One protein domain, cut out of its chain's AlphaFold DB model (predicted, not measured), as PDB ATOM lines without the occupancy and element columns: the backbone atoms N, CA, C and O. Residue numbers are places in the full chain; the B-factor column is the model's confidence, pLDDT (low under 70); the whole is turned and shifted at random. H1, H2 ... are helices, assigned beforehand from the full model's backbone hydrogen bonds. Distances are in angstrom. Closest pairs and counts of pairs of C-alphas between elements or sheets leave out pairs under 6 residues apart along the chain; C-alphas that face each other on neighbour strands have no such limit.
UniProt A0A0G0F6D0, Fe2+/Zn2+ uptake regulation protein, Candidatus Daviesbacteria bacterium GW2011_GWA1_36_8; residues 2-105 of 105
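What this domain is: This is residues 2 to 105 of the 105 residues of the protein "Fe2+/Zn2+ uptake regulation protein" of Candidatus Daviesbacteria bacterium GW2011_GWA1_36_8 (UniProt A0A0G0F6D0). Four short helices, H1 to H4, make a loose cluster, and a fifth, H5, sits well away from it at the far end of an extended link. After H5 the chain folds back and runs out as a long tail, of which residues 95 to 105 stick out free. The printed part has 104 residues with five named helices, H1 to H5 in chain order, and no named strand; its class is all helix. The whole is loose, with a radius of gyration of the C-alphas of 18.3 A, and spans 45 by 44 by 27 A.

Where its parts are: H1 is residues 5 to 14, 15.0 A from first to last C-alpha, beginning at C-alpha 5 at (14.426, -43.505, 2.660). H2 is residues 21 to 32, 16.7 A. H3 is residues 39 to 45, 10.0 A. H4, the longest, is residues 52 to 64, 18.5 A. H5 is residues 75 to 85, 15.1 A, ending at C-alpha 85 at (11.788, -53.554, 46.605).

How they stand to each other: H1 and H2 are close but not clearly touching, their closest C-alphas, of Ser 5 and Leu 31, 7.5 A apart; they run opposite ways at a steep tilt of 38 degrees. H2 and H3 are near each other, with 5 pairs of C-alphas within 10 A. H2 and H4 are close but not clearly touching, the closest C-alphas being those of Arg 23 and Gln 58, 7.2 A apart. H3 touches H4, whose residues 52 to 56 alone take part; the closest C-alphas, of Val 43 and Arg 52, are 5.9 A apart. H5 is apart from H1, H2, H3 and H4. Every O i to N i+4 pair is within hydrogen-bond range in H2, H3, H4 and H5, and 5 of 6 in H1.

The domain as a whole: The C-alphas of Asp 51 and Arg 105, the two farthest apart, are 53.0 A apart. The printed part has no cut, and the four links between helices are short. Residues 86 to 105 hold no named element. The mean pLDDT of the printed part is 79.6; it is under 70 at residues 2 to 7, 10, 13 to 17 and 104 to 105.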
ATOM      1  N   GLN A   2       5.240 -47.897   5.022       36.69
ATOM      2  CA  GLN A   2       6.642 -47.972   4.610       36.69
ATOM      3  C   GLN A   2       7.163 -46.532   4.537       36.69
ATOM      4  O   GLN A   2       6.649 -45.743   3.750       36.69
ATOM      5  N   THR A   3       8.093 -46.149   5.407       41.56
ATOM      6  CA  THR A   3       8.779 -44.855   5.307       41.56
ATOM      7  C   THR A   3       9.877 -44.983   4.264       41.56
ATOM      8  O   THR A   3      10.858 -45.693   4.485       41.56
ATOM      9  N   ASN A   4       9.692 -44.326   3.120       53.56
ATOM     10  CA  ASN A   4      10.690 -44.273   2.060       53.56
ATOM     11  C   ASN A   4      11.945 -43.547   2.572       53.56
ATOM     12  O   ASN A   4      11.858 -42.560   3.305       53.56
ATOM     13  N   SER A   5      13.130 -44.028   2.189       56.66
ATOM     14  CA  SER A   5      14.426 -43.505   2.660       56.66
ATOM     15  C   SER A   5      14.613 -42.005   2.395       56.66
ATOM     16  O   SER A   5      15.305 -41.317   3.148       56.66
ATOM     17  N   THR A   6      13.967 -41.479   1.356       58.31
ATOM     18  CA  THR A   6      14.019 -40.077   0.936       58.31
ATOM     19  C   THR A   6      13.400 -39.130   1.969       58.31
ATOM     20  O   THR A   6      13.934 -38.039   2.190       58.31
ATOM     21  N   ASP A   7      12.354 -39.575   2.668       65.00
ATOM     22  CA  ASP A   7      11.599 -38.745   3.610       65.00
ATOM     23  C   ASP A   7      12.415 -38.482   4.885       65.00
ATOM     24  O   ASP A   7      12.540 -37.340   5.327       65.00
ATOM     25  N   ILE A   8      13.111 -39.499   5.405       73.25
ATOM     26  CA  ILE A   8      13.914 -39.397   6.640       73.25
ATOM     27  C   ILE A   8      15.096 -38.430   6.471       73.25
ATOM     28  O   ILE A   8      15.420 -37.655   7.377       73.25
ATOM     29  N   PHE A   9      15.753 -38.444   5.308       71.12
ATOM     30  CA  PHE A   9      16.846 -37.509   5.031       71.12
ATOM     31  C   PHE A   9      16.350 -36.071   4.828       71.12
ATOM     32  O   PHE A   9      17.079 -35.129   5.157       71.12
ATOM     33  N   SER A  10      15.129 -35.891   4.314       66.88
ATOM     34  CA  SER A  10      14.497 -34.574   4.181       66.88
ATOM     35  C   SER A  10      14.084 -33.996   5.542       66.88
ATOM     36  O   SER A  10      14.400 -32.837   5.828       66.88
ATOM     37  N   ASP A  11      13.554 -34.835   6.435       70.56
ATOM     38  CA  ASP A  11      13.216 -34.495   7.823       70.56
ATOM     39  C   ASP A  11      14.441 -34.101   8.660       70.56
ATOM     40  O   ASP A  11      14.383 -33.228   9.526       70.56
ATOM     41  N   LEU A  12      15.593 -34.720   8.397       70.38
ATOM     42  CA  LEU A  12      16.853 -34.341   9.044       70.38
ATOM     43  C   LEU A  12      17.357 -32.969   8.595       70.38
ATOM     44  O   LEU A  12      17.902 -32.217   9.409       70.38
ATOM     45  N   LYS A  13      17.187 -32.641   7.309       65.69
ATOM     46  CA  LYS A  13      17.569 -31.329   6.774       65.69
ATOM     47  C   LYS A  13      16.661 -30.222   7.303       65.69
ATOM     48  O   LYS A  13      17.178 -29.173   7.680       65.69
ATOM     49  N   SER A  14      15.348 -30.452   7.365       64.06
ATOM     50  CA  SER A  14      14.383 -29.462   7.868       64.06
ATOM     51  C   SER A  14      14.578 -29.158   9.359       64.06
ATOM     52  O   SER A  14      14.402 -28.018   9.779       64.06
ATOM     53  N   LYS A  15      15.061 -30.130  10.145       69.56
ATOM     54  CA  LYS A  15      15.439 -29.960  11.562       69.56
ATOM     55  C   LYS A  15      16.833 -29.340  11.781       69.56
ATOM     56  O   LYS A  15      17.325 -29.315  12.908       69.56
ATOM     57  N   GLY A  16      17.501 -28.859  10.727       64.62
ATOM     58  CA  GLY A  16      18.797 -28.170  10.819       64.62
ATOM     59  C   GLY A  16      19.992 -29.077  11.140       64.62
ATOM     60  O   GLY A  16      21.080 -28.594  11.461       64.62
ATOM     61  N   ALA A  17      19.834 -30.402  11.058       69.50
ATOM     62  CA  ALA A  17      20.902 -31.339  11.376       69.50
ATOM     63  C   ALA A  17      21.839 -31.555  10.175       69.50
ATOM     64  O   ALA A  17      21.432 -32.029   9.114       69.50
ATOM     65  N   LYS A  18      23.144 -31.297  10.355       73.38
ATOM     66  CA  LYS A  18      24.152 -31.600   9.322       73.38
ATOM     67  C   LYS A  18      24.186 -33.103   9.017       73.38
ATOM     68  O   LYS A  18      24.456 -33.920   9.896       73.38
ATOM     69  N   LEU A  19      23.942 -33.479   7.767       71.56
ATOM     70  CA  LEU A  19      23.926 -34.874   7.325       71.56
ATOM     71  C   LEU A  19      25.362 -35.363   7.061       71.56
ATOM     72  O   LEU A  19      25.867 -35.292   5.942       71.56
ATOM     73  N   THR A  20      26.048 -35.790   8.125       77.69
ATOM     74  CA  THR A  20      27.426 -36.311   8.074       77.69
ATOM     75  C   THR A  20      27.477 -37.741   7.520       77.69
ATOM     76  O   THR A  20      26.458 -38.434   7.507       77.69
ATOM     77  N   SER A  21      28.663 -38.198   7.090       75.81
ATOM     78  CA  SER A  21      28.869 -39.571   6.583       75.81
ATOM     79  C   SER A  21      28.376 -40.630   7.580       75.81
ATOM     80  O   SER A  21      27.568 -41.486   7.229       75.81
ATOM     81  N   ALA A  22      28.729 -40.453   8.859       75.50
ATOM     82  CA  ALA A  22      28.301 -41.316   9.959       75.50
ATOM     83  C   ALA A  22      26.773 -41.477  10.044       75.50
ATOM     84  O   ALA A  22      26.256 -42.582  10.170       75.50
ATOM     85  N   ARG A  23      26.024 -40.370   9.941       77.25
ATOM     86  CA  ARG A  23      24.556 -40.397  10.057       77.25
ATOM     87  C   ARG A  23      23.914 -41.129   8.888       77.25
ATOM     88  O   ARG A  23      22.964 -41.871   9.104       77.25
ATOM     89  N   LYS A  24      24.445 -40.951   7.673       82.12
ATOM     90  CA  LYS A  24      23.974 -41.694   6.497       82.12
ATOM     91  C   LYS A  24      24.187 -43.188   6.683       82.12
ATOM     92  O   LYS A  24      23.242 -43.943   6.515       82.12
ATOM     93  N   GLN A  25      25.392 -43.594   7.083       83.62
ATOM     94  CA  GLN A  25      25.717 -45.005   7.282       83.62
ATOM     95  C   GLN A  25      24.825 -45.658   8.346       83.62
ATOM     96  O   GLN A  25      24.262 -46.721   8.094       83.62
ATOM     97  N   ILE A  26      24.630 -44.997   9.492       83.81
ATOM     98  CA  ILE A  26      23.779 -45.516  10.574       83.81
ATOM     99  C   ILE A  26      22.320 -45.644  10.122       83.81
ATOM    100  O   ILE A  26      21.707 -46.685  10.332       83.81
ATOM    101  N   ILE A  27      21.760 -44.616   9.476       83.19
ATOM    102  CA  ILE A  27      20.356 -44.635   9.033       83.19
ATOM    103  C   ILE A  27      20.140 -45.681   7.943       83.19
ATOM    104  O   ILE A  27      19.182 -46.443   8.023       83.19
ATOM    105  N   THR A  28      21.034 -45.756   6.956       84.56
ATOM    106  CA  THR A  28      20.958 -46.777   5.906       84.56
ATOM    107  C   THR A  28      21.007 -48.179   6.507       84.56
ATOM    108  O   THR A  28      20.221 -49.029   6.100       84.56
ATOM    109  N   GLN A  29      21.861 -48.420   7.508       87.12
ATOM    110  CA  GLN A  29      21.880 -49.721   8.176       87.12
ATOM    111  C   GLN A  29      20.596 -50.026   8.944       87.12
ATOM    112  O   GLN A  29      20.091 -51.139   8.870       87.12
ATOM    113  N   LEU A  30      20.032 -49.042   9.644       84.25
ATOM    114  CA  LEU A  30      18.770 -49.227  10.361       84.25
ATOM    115  C   LEU A  30      17.586 -49.482   9.421       84.25
ATOM    116  O   LEU A  30      16.682 -50.222   9.788       84.25
ATOM    117  N   LEU A  31      17.586 -48.896   8.220       84.25
ATOM    118  CA  LEU A  31      16.538 -49.109   7.216       84.25
ATOM    119  C   LEU A  31      16.620 -50.477   6.535       84.25
ATOM    120  O   LEU A  31      15.590 -51.025   6.161       84.25
ATOM    121  N   ASN A  32      17.829 -51.011   6.378       86.00
ATOM    122  CA  ASN A  32      18.057 -52.313   5.752       86.00
ATOM    123  C   ASN A  32      17.957 -53.484   6.744       86.00
ATOM    124  O   ASN A  32      18.079 -54.636   6.339       86.00
ATOM    125  N   ALA A  33      17.792 -53.212   8.039       85.75
ATOM    126  CA  ALA A  33      17.697 -54.251   9.049       85.75
ATOM    127  C   ALA A  33      16.270 -54.821   9.117       85.75
ATOM    128  O   ALA A  33      15.328 -54.120   9.477       85.75
ATOM    129  N   ASP A  34      16.125 -56.129   8.890       85.19
ATOM    130  CA  ASP A  34      14.843 -56.850   9.028       85.19
ATOM    131  C   ASP A  34      14.393 -57.028  10.493       85.19
ATOM    132  O   ASP A  34      13.346 -57.612  10.784       85.19
ATOM    133  N   ARG A  35      15.199 -56.550  11.446       82.38
ATOM    134  CA  ARG A  35      14.940 -56.631  12.884       82.38
ATOM    135  C   ARG A  35      15.519 -55.427  13.629       82.38
ATOM    136  O   ARG A  35      16.464 -54.804  13.145       82.38
ATOM    137  N   PRO A  36      15.032 -55.142  14.849       85.62
ATOM    138  CA  PRO A  36      15.678 -54.182  15.733       85.62
ATOM    139  C   PRO A  36      17.136 -54.570  16.014       85.62
ATOM    140  O   PRO A  36      17.441 -55.738  16.276       85.62
ATOM    141  N   LEU A  37      18.024 -53.576  15.985       88.00
ATOM    142  CA  LEU A  37      19.432 -53.721  16.348       88.00
ATOM    143  C   LEU A  37      19.661 -53.238  17.780       88.00
ATOM    144  O   LEU A  37      19.207 -52.158  18.168       88.00
ATOM    145  N   SER A  38      20.406 -54.018  18.557       87.44
ATOM    146  CA  SER A  38      20.870 -53.609  19.880       87.44
ATOM    147  C   SER A  38      22.011 -52.591  19.784       87.44
ATOM    148  O   SER A  38      22.733 -52.501  18.786       87.44
ATOM    149  N   ALA A  39      22.229 -51.836  20.864       82.62
ATOM    150  CA  ALA A  39      23.354 -50.905  20.939       82.62
ATOM    151  C   ALA A  39      24.715 -51.610  20.791       82.62
ATOM    152  O   ALA A  39      25.628 -51.060  20.181       82.62
ATOM    153  N   ALA A  40      24.844 -52.839  21.302       85.00
ATOM    154  CA  ALA A  40      26.062 -53.634  21.167       85.00
ATOM    155  C   ALA A  40      26.334 -54.024  19.707       85.00
ATOM    156  O   ALA A  40      27.467 -53.904  19.247       85.00
ATOM    157  N   GLU A  41      25.300 -54.419  18.963       89.00
ATOM    158  CA  GLU A  41      25.424 -54.747  17.539       89.00
ATOM    159  C   GLU A  41      25.801 -53.524  16.711       89.00
ATOM    160  O   GLU A  41      26.708 -53.610  15.887       89.00
ATOM    161  N   MET A  42      25.185 -52.366  16.974       87.94
ATOM    162  CA  MET A  42      25.583 -51.119  16.315       87.94
ATOM    163  C   MET A  42      27.053 -50.780  16.579       87.94
ATOM    164  O   MET A  42      27.756 -50.360  15.665       87.94
ATOM    165  N   VAL A  43      27.545 -51.003  17.802       88.56
ATOM    166  CA  VAL A  43      28.970 -50.809  18.108       88.56
ATOM    167  C   VAL A  43      29.851 -51.756  17.298       88.56
ATOM    168  O   VAL A  43      30.860 -51.312  16.764       88.56
ATOM    169  N   SER A  44      29.477 -53.029  17.178       88.31
ATOM    170  CA  SER A  44      30.245 -54.012  16.408       88.31
ATOM    171  C   SER A  44      30.255 -53.720  14.905       88.31
ATOM    172  O   SER A  44      31.291 -53.885  14.274       88.31
ATOM    173  N   ILE A  45      29.135 -53.257  14.339       86.69
ATOM    174  CA  ILE A  45      29.014 -52.936  12.905       86.69
ATOM    175  C   ILE A  45      29.903 -51.749  12.518       86.69
ATOM    176  O   ILE A  45      30.485 -51.740  11.439       86.69
ATOM    177  N   PHE A  46      30.011 -50.752  13.397       86.38
ATOM    178  CA  PHE A  46      30.686 -49.484  13.111       86.38
ATOM    179  C   PHE A  46      32.061 -49.340  13.787       86.38
ATOM    180  O   PHE A  46      32.627 -48.247  13.773       86.38
ATOM    181  N   ASN A  47      32.609 -50.408  14.380       84.06
ATOM    182  CA  ASN A  47      33.829 -50.341  15.200       84.06
ATOM    183  C   ASN A  47      35.082 -49.855  14.445       84.06
ATOM    184  O   ASN A  47      35.984 -49.306  15.072       84.06
ATOM    185  N   ASN A  48      35.134 -50.061  13.129       83.06
ATOM    186  CA  ASN A  48      36.262 -49.688  12.277       83.06
ATOM    187  C   ASN A  48      36.188 -48.222  11.828       83.06
ATOM    188  O   ASN A  48      37.210 -47.639  11.481       83.06
ATOM    189  N   ASP A  49      34.992 -47.628  11.851       79.94
ATOM    190  CA  ASP A  49      34.745 -46.270  11.361       79.94
ATOM    191  C   ASP A  49      34.620 -45.252  12.503       79.94
ATOM    192  O   ASP A  49      34.958 -44.077  12.340       79.94
ATOM    193  N   PHE A  50      34.123 -45.682  13.668       83.38
ATOM    194  CA  PHE A  50      33.829 -44.806  14.800       83.38
ATOM    195  C   PHE A  50      34.172 -45.464  16.135       83.38
ATOM    196  O   PHE A  50      33.938 -46.652  16.355       83.38
ATOM    197  N   ASP A  51      34.641 -44.660  17.090       87.69
ATOM    198  CA  ASP A  51      34.773 -45.125  18.464       87.69
ATOM    199  C   ASP A  51      33.391 -45.367  19.102       87.69
ATOM    200  O   ASP A  51      32.377 -44.750  18.749       87.69
ATOM    201  N   ARG A  52      33.359 -46.239  20.115       86.38
ATOM    202  CA  ARG A  52      32.136 -46.614  20.840       86.38
ATOM    203  C   ARG A  52      31.351 -45.392  21.345       86.38
ATOM    204  O   ARG A  52      30.124 -45.380  21.250       86.38
ATOM    205  N   THR A  53      32.021 -44.365  21.864       87.12
ATOM    206  CA  THR A  53      31.374 -43.160  22.412       87.12
ATOM    207  C   THR A  53      30.686 -42.363  21.312       87.12
ATOM    208  O   THR A  53      29.551 -41.910  21.492       87.12
ATOM    209  N   THR A  54      31.327 -42.225  20.151       87.06
ATOM    210  CA  THR A  54      30.726 -41.581  18.976       87.06
ATOM    211  C   THR A  54      29.474 -42.321  18.517       87.06
ATOM    212  O   THR A  54      28.452 -41.673  18.279       87.06
ATOM    213  N   ILE A  55      29.499 -43.655  18.489       86.62
ATOM    214  CA  ILE A  55      28.339 -44.477  18.108       86.62
ATOM    215  C   ILE A  55      27.167 -44.231  19.069       86.62
ATOM    216  O   ILE A  55      26.076 -43.865  18.627       86.62
ATOM    217  N   TYR A  56      27.392 -44.302  20.387       88.31
ATOM    218  CA  TYR A  56      26.347 -44.010  21.381       88.31
ATOM    219  C   TYR A  56      25.802 -42.579  21.286       88.31
ATOM    220  O   TYR A  56      24.591 -42.366  21.423       88.31
ATOM    221  N   ARG A  57      26.661 -41.588  21.013       89.06
ATOM    222  CA  ARG A  57      26.230 -40.197  20.793       89.06
ATOM    223  C   ARG A  57      25.344 -40.071  19.559       89.06
ATOM    224  O   ARG A  57      24.349 -39.352  19.623       89.06
ATOM    225  N   GLN A  58      25.665 -40.765  18.465       86.06
ATOM    226  CA  GLN A  58      24.817 -40.755  17.271       86.06
ATOM    227  C   GLN A  58      23.480 -41.457  17.521       86.06
ATOM    228  O   GLN A  58      22.447 -40.898  17.163       86.06
ATOM    229  N   ILE A  59      23.467 -42.613  18.191       86.12
ATOM    230  CA  ILE A  59      22.220 -43.309  18.558       86.12
ATOM    231  C   ILE A  59      21.331 -42.394  19.410       86.12
ATOM    232  O   ILE A  59      20.153 -42.207  19.109       86.12
ATOM    233  N   THR A  60      21.909 -41.761  20.434       87.56
ATOM    234  CA  THR A  60      21.194 -40.817  21.308       87.56
ATOM    235  C   THR A  60      20.665 -39.620  20.523       87.56
ATOM    236  O   THR A  60      19.523 -39.208  20.711       87.56
ATOM    237  N   PHE A  61      21.471 -39.080  19.609       87.00
ATOM    238  CA  PHE A  61      21.055 -37.991  18.733       87.00
ATOM    239  C   PHE A  61      19.855 -38.397  17.868       87.00
ATOM    240  O   PHE A  61      18.845 -37.697  17.874       87.00
ATOM    241  N   LEU A  62      19.928 -39.535  17.174       84.06
ATOM    242  CA  LEU A  62      18.843 -40.029  16.318       84.06
ATOM    243  C   LEU A  62      17.567 -40.323  17.117       84.06
ATOM    244  O   LEU A  62      16.468 -40.037  16.637       84.06
ATOM    245  N   LYS A  63      17.710 -40.818  18.353       85.88
ATOM    246  CA  LYS A  63      16.597 -41.000  19.289       85.88
ATOM    247  C   LYS A  63      15.919 -39.674  19.625       85.88
ATOM    248  O   LYS A  63      14.708 -39.548  19.477       85.88
ATOM    249  N   ASN A  64      16.697 -38.659  19.996       86.38
ATOM    250  CA  ASN A  64      16.169 -37.334  20.340       86.38
ATOM    251  C   ASN A  64      15.520 -36.617  19.145       86.38
ATOM    252  O   ASN A  64      14.640 -35.787  19.335       86.38
ATOM    253  N   GLN A  65      15.931 -36.942  17.915       81.88
ATOM    254  CA  GLN A  65      15.299 -36.427  16.694       81.88
ATOM    255  C   GLN A  65      13.995 -37.156  16.319       81.88
ATOM    256  O   GLN A  65      13.310 -36.725  15.384       81.88
ATOM    257  N   GLY A  66      13.652 -38.238  17.027       81.56
ATOM    258  CA  GLY A  66      12.477 -39.072  16.764       81.56
ATOM    259  C   GLY A  66      12.642 -40.045  15.594       81.56
ATOM    260  O   GLY A  66      11.652 -40.589  15.121       81.56
ATOM    261  N   ILE A  67      13.871 -40.254  15.113       81.88
ATOM    262  CA  ILE A  67      14.169 -41.119  13.956       81.88
ATOM    263  C   ILE A  67      14.304 -42.577  14.394       81.88
ATOM    264  O   ILE A  67      13.900 -43.489  13.682       81.88
ATOM    265  N   VAL A  68      14.873 -42.792  15.582       84.19
ATOM    266  CA  VAL A  68      15.032 -44.118  16.179       84.19
ATOM    267  C   VAL A  68      14.173 -44.199  17.426       84.19
ATOM    268  O   VAL A  68      14.242 -43.326  18.292       84.19
ATOM    269  N   LYS A  69      13.391 -45.271  17.534       84.00
ATOM    270  CA  LYS A  69      12.623 -45.585  18.734       84.00
ATOM    271  C   LYS A  69      13.277 -46.748  19.462       84.00
ATOM    272  O   LYS A  69      13.546 -47.790  18.875       84.00
ATOM    273  N   GLU A  70      13.524 -46.552  20.746       83.31
ATOM    274  CA  GLU A  70      13.982 -47.610  21.637       83.31
ATOM    275  C   GLU A  70      12.806 -48.535  21.975       83.31
ATOM    276  O   GLU A  70      11.698 -48.064  22.257       83.31
ATOM    277  N   ILE A  71      13.039 -49.845  21.915       82.38
ATOM    278  CA  ILE A  71      12.071 -50.855  22.341       82.38
ATOM    279  C   ILE A  71      12.436 -51.231  23.773       82.38
ATOM    280  O   ILE A  71      13.457 -51.873  24.003       82.38
ATOM    281  N   ASP A  72      11.618 -50.800  24.731       76.19
ATOM    282  CA  ASP A  72      11.771 -51.189  26.132       76.19
ATOM    283  C   ASP A  72      11.031 -52.511  26.373       76.19
ATOM    284  O   ASP A  72       9.803 -52.569  26.298       76.19
ATOM    285  N   PHE A  73      11.780 -53.571  26.679       77.38
ATOM    286  CA  PHE A  73      11.236 -54.883  27.052       77.38
ATOM    287  C   PHE A  73      10.870 -54.982  28.546       77.38
ATOM    288  O   PHE A  73      10.662 -56.072  29.071       77.38
ATOM    289  N   GLY A  74      10.771 -53.849  29.243       76.50
ATOM    290  CA  GLY A  74      10.459 -53.778  30.669       76.50
ATOM    291  C   GLY A  74      11.685 -53.576  31.557       76.50
ATOM    292  O   GLY A  74      11.550 -53.590  32.785       76.50
ATOM    293  N   GLU A  75      12.860 -53.317  30.978       78.00
ATOM    294  CA  GLU A  75      14.097 -53.061  31.722       78.00
ATOM    295  C   GLU A  75      13.970 -51.828  32.624       78.00
ATOM    296  O   GLU A  75      14.477 -51.808  33.750       78.00
ATOM    297  N   GLY A  76      13.270 -50.786  32.160       78.31
ATOM    298  CA  GLY A  76      13.019 -49.589  32.967       78.31
ATOM    299  C   GLY A  76      12.203 -49.906  34.225       78.31
ATOM    300  O   GLY A  76      12.518 -49.450  35.330       78.31
ATOM    301  N   LYS A  77      11.181 -50.754  34.072       80.62
ATOM    302  CA  LYS A  77      10.327 -51.220  35.171       80.62
ATOM    303  C   LYS A  77      11.111 -52.114  36.129       80.62
ATOM    304  O   LYS A  77      11.009 -51.929  37.340       80.62
ATOM    305  N   GLU A  78      11.940 -53.010  35.606       81.56
ATOM    306  CA  GLU A  78      12.829 -53.846  36.412       81.56
ATOM    307  C   GLU A  78      13.782 -53.004  37.267       81.56
ATOM    308  O   GLU A  78      13.830 -53.186  38.487       81.56
ATOM    309  N   LYS A  79      14.486 -52.033  36.665       83.38
ATOM    310  CA  LYS A  79      15.397 -51.123  37.387       83.38
ATOM    311  C   LYS A  79      14.681 -50.410  38.535       83.38
ATOM    312  O   LYS A  79      15.239 -50.294  39.631       83.38
ATOM    313  N   ARG A  80      13.439 -49.970  38.308       85.44
ATOM    314  CA  ARG A  80      12.617 -49.313  39.331       85.44
ATOM    315  C   ARG A  80      12.253 -50.256  40.476       85.44
ATOM    316  O   ARG A  80      12.542 -49.935  41.626       85.44
ATOM    317  N   ILE A  81      11.686 -51.429  40.183       85.50
ATOM    318  CA  ILE A  81      11.283 -52.385  41.227       85.50
ATOM    319  C   ILE A  81      12.528 -52.868  41.990       85.50
ATOM    320  O   ILE A  81      12.475 -53.017  43.209       85.50
ATOM    321  N   LYS A  82      13.670 -53.069  41.316       87.06
ATOM    322  CA  LYS A  82      14.931 -53.474  41.958       87.06
ATOM    323  C   LYS A  82      15.371 -52.448  43.003       87.06
ATOM    324  O   LYS A  82      15.775 -52.825  44.101       87.06
ATOM    325  N   LYS A  83      15.241 -51.154  42.687       87.56
ATOM    326  CA  LYS A  83      15.543 -50.051  43.611       87.56
ATOM    327  C   LYS A  83      14.531 -49.962  44.759       87.56
ATOM    328  O   LYS A  83      14.936 -49.810  45.906       87.56
ATOM    329  N   GLU A  84      13.237 -50.062  44.459       92.25
ATOM    330  CA  GLU A  84      12.152 -49.890  45.440       92.25
ATOM    331  C   GLU A  84      12.008 -51.084  46.394       92.25
ATOM    332  O   GLU A  84      11.843 -50.907  47.599       92.25
ATOM    333  N   LYS A  85      12.064 -52.310  45.868       90.06
ATOM    334  CA  LYS A  85      11.788 -53.554  46.605       90.06
ATOM    335  C   LYS A  85      13.051 -54.305  47.027       90.06
ATOM    336  O   LYS A  85      12.937 -55.309  47.719       90.06
ATOM    337  N   LYS A  86      14.241 -53.844  46.614       89.00
ATOM    338  CA  LYS A  86      15.553 -54.441  46.941       89.00
ATOM    339  C   LYS A  86      15.674 -55.943  46.622       89.00
ATOM    340  O   LYS A  86      16.498 -56.632  47.213       89.00
ATOM    341  N   PHE A  87      14.872 -56.466  45.694       83.88
ATOM    342  CA  PHE A  87      14.955 -57.868  45.288       83.88
ATOM    343  C   PHE A  87      16.096 -58.081  44.282       83.88
ATOM    344  O   PHE A  87      16.480 -57.172  43.538       83.88
ATOM    345  N   LYS A  88      16.639 -59.299  44.246       82.19
ATOM    346  CA  LYS A  88      17.641 -59.714  43.262       82.19
ATOM    347  C   LYS A  88      16.928 -60.371  42.085       82.19
ATOM    348  O   LYS A  88      16.247 -61.375  42.261       82.19
ATOM    349  N   VAL A  89      17.095 -59.809  40.891       80.88
ATOM    350  CA  VAL A  89      16.657 -60.452  39.647       80.88
ATOM    351  C   VAL A  89      17.517 -61.695  39.459       80.88
ATOM    352  O   VAL A  89      18.741 -61.581  39.380       80.88
ATOM    353  N   MET A  90      16.892 -62.870  39.479       82.56
ATOM    354  CA  MET A  90      17.607 -64.130  39.281       82.56
ATOM    355  C   MET A  90      17.721 -64.457  37.793       82.56
ATOM    356  O   MET A  90      18.800 -64.827  37.337       82.56
ATOM    357  N   ASN A  91      16.634 -64.273  37.035       76.38
ATOM    358  CA  ASN A  91      16.524 -64.697  35.643       76.38
ATOM    359  C   ASN A  91      15.698 -63.659  34.852       76.38
ATOM    360  O   ASN A  91      14.724 -63.124  35.388       76.38
ATOM    361  N   HIS A  92      16.036 -63.422  33.581       77.06
ATOM    362  CA  HIS A  92      15.212 -62.663  32.629       77.06
ATOM    363  C   HIS A  92      14.496 -63.649  31.699       77.06
ATOM    364  O   HIS A  92      15.160 -64.345  30.937       77.06
ATOM    365  N   SER A  93      13.162 -63.731  31.763       78.06
ATOM    366  CA  SER A  93      12.356 -64.536  30.830       78.06
ATOM    367  C   SER A  93      11.338 -63.637  30.137       78.06
ATOM    368  O   SER A  93      10.603 -62.908  30.805       78.06
ATOM    369  N   LEU A  94      11.318 -63.668  28.804       75.25
ATOM    370  CA  LEU A  94      10.322 -62.992  27.978       75.25
ATOM    371  C   LEU A  94       9.455 -64.063  27.318       75.25
ATOM    372  O   LEU A  94       9.921 -64.779  26.435       75.25
ATOM    373  N   GLU A  95       8.202 -64.172  27.752       75.12
ATOM    374  CA  GLU A  95       7.282 -65.205  27.277       75.12
ATOM    375  C   GLU A  95       6.168 -64.586  26.438       75.12
ATOM    376  O   GLU A  95       5.476 -63.660  26.865       75.12
ATOM    377  N   PHE A  96       5.985 -65.117  25.230       79.31
ATOM    378  CA  PHE A  96       4.875 -64.762  24.358       79.31
ATOM    379  C   PHE A  96       3.917 -65.942  24.263       79.31
ATOM    380  O   PHE A  96       4.281 -67.011  23.776       79.31
ATOM    381  N   PHE A  97       2.673 -65.716  24.674       81.25
ATOM    382  CA  PHE A  97       1.572 -66.651  24.472       81.25
ATOM    383  C   PHE A  97       0.586 -66.033  23.489       81.25
ATOM    384  O   PHE A  97       0.242 -64.855  23.593       81.25
ATOM    385  N   GLY A  98       0.140 -66.817  22.514       84.88
ATOM    386  CA  GLY A  98      -0.750 -66.331  21.471       84.88
ATOM    387  C   GLY A  98      -1.679 -67.420  20.966       84.88
ATOM    388  O   GLY A  98      -1.346 -68.602  20.983       84.88
ATOM    389  N   VAL A  99      -2.845 -66.993  20.483       77.81
ATOM    390  CA  VAL A  99      -3.837 -67.855  19.838       77.81
ATOM    391  C   VAL A  99      -3.980 -67.399  18.391       77.81
ATOM    392  O   VAL A  99      -4.147 -66.208  18.123       77.81
ATOM    393  N   CYS A 100      -3.844 -68.327  17.440       78.00
ATOM    394  CA  CYS A 100      -3.744 -67.956  16.031       78.00
ATOM    395  C   CYS A 100      -5.066 -67.393  15.490       78.00
ATOM    396  O   CYS A 100      -6.147 -67.757  15.946       78.00
ATOM    397  N   LYS A 101      -4.985 -66.571  14.439       81.31
ATOM    398  CA  LYS A 101      -6.141 -65.897  13.823       81.31
ATOM    399  C   LYS A 101      -7.272 -66.842  13.383       81.31
ATOM    400  O   LYS A 101      -8.411 -66.411  13.270       81.31
ATOM    401  N   ARG A 102      -6.987 -68.128  13.131       85.12
ATOM    402  CA  ARG A 102      -8.023 -69.147  12.862       85.12
ATOM    403  C   ARG A 102      -8.728 -69.625  14.127       85.12
ATOM    404  O   ARG A 102      -9.930 -69.827  14.084       85.12
ATOM    405  N   CYS A 103      -7.988 -69.787  15.219       87.62
ATOM    406  CA  CYS A 103      -8.517 -70.146  16.536       87.62
ATOM    407  C   CYS A 103      -9.213 -68.963  17.234       87.62
ATOM    408  O   CYS A 103      -9.763 -69.131  18.313       87.62
ATOM    409  N   GLN A 104      -9.154 -67.771  16.632       64.38
ATOM    410  CA  GLN A 104      -9.929 -66.593  17.018       64.38
ATOM    411  C   GLN A 104     -11.303 -66.510  16.325       64.38
ATOM    412  O   GLN A 104     -11.970 -65.487  16.467       64.38
ATOM    413  N   ARG A 105     -11.698 -67.511  15.526       58.41
ATOM    414  CA  ARG A 105     -13.057 -67.592  14.973       58.41
ATOM    415  C   ARG A 105     -14.027 -68.193  15.973       58.41
ATOM    416  O   ARG A 105     -13.616 -69.157  16.652       58.41
TER     417      ARG A 105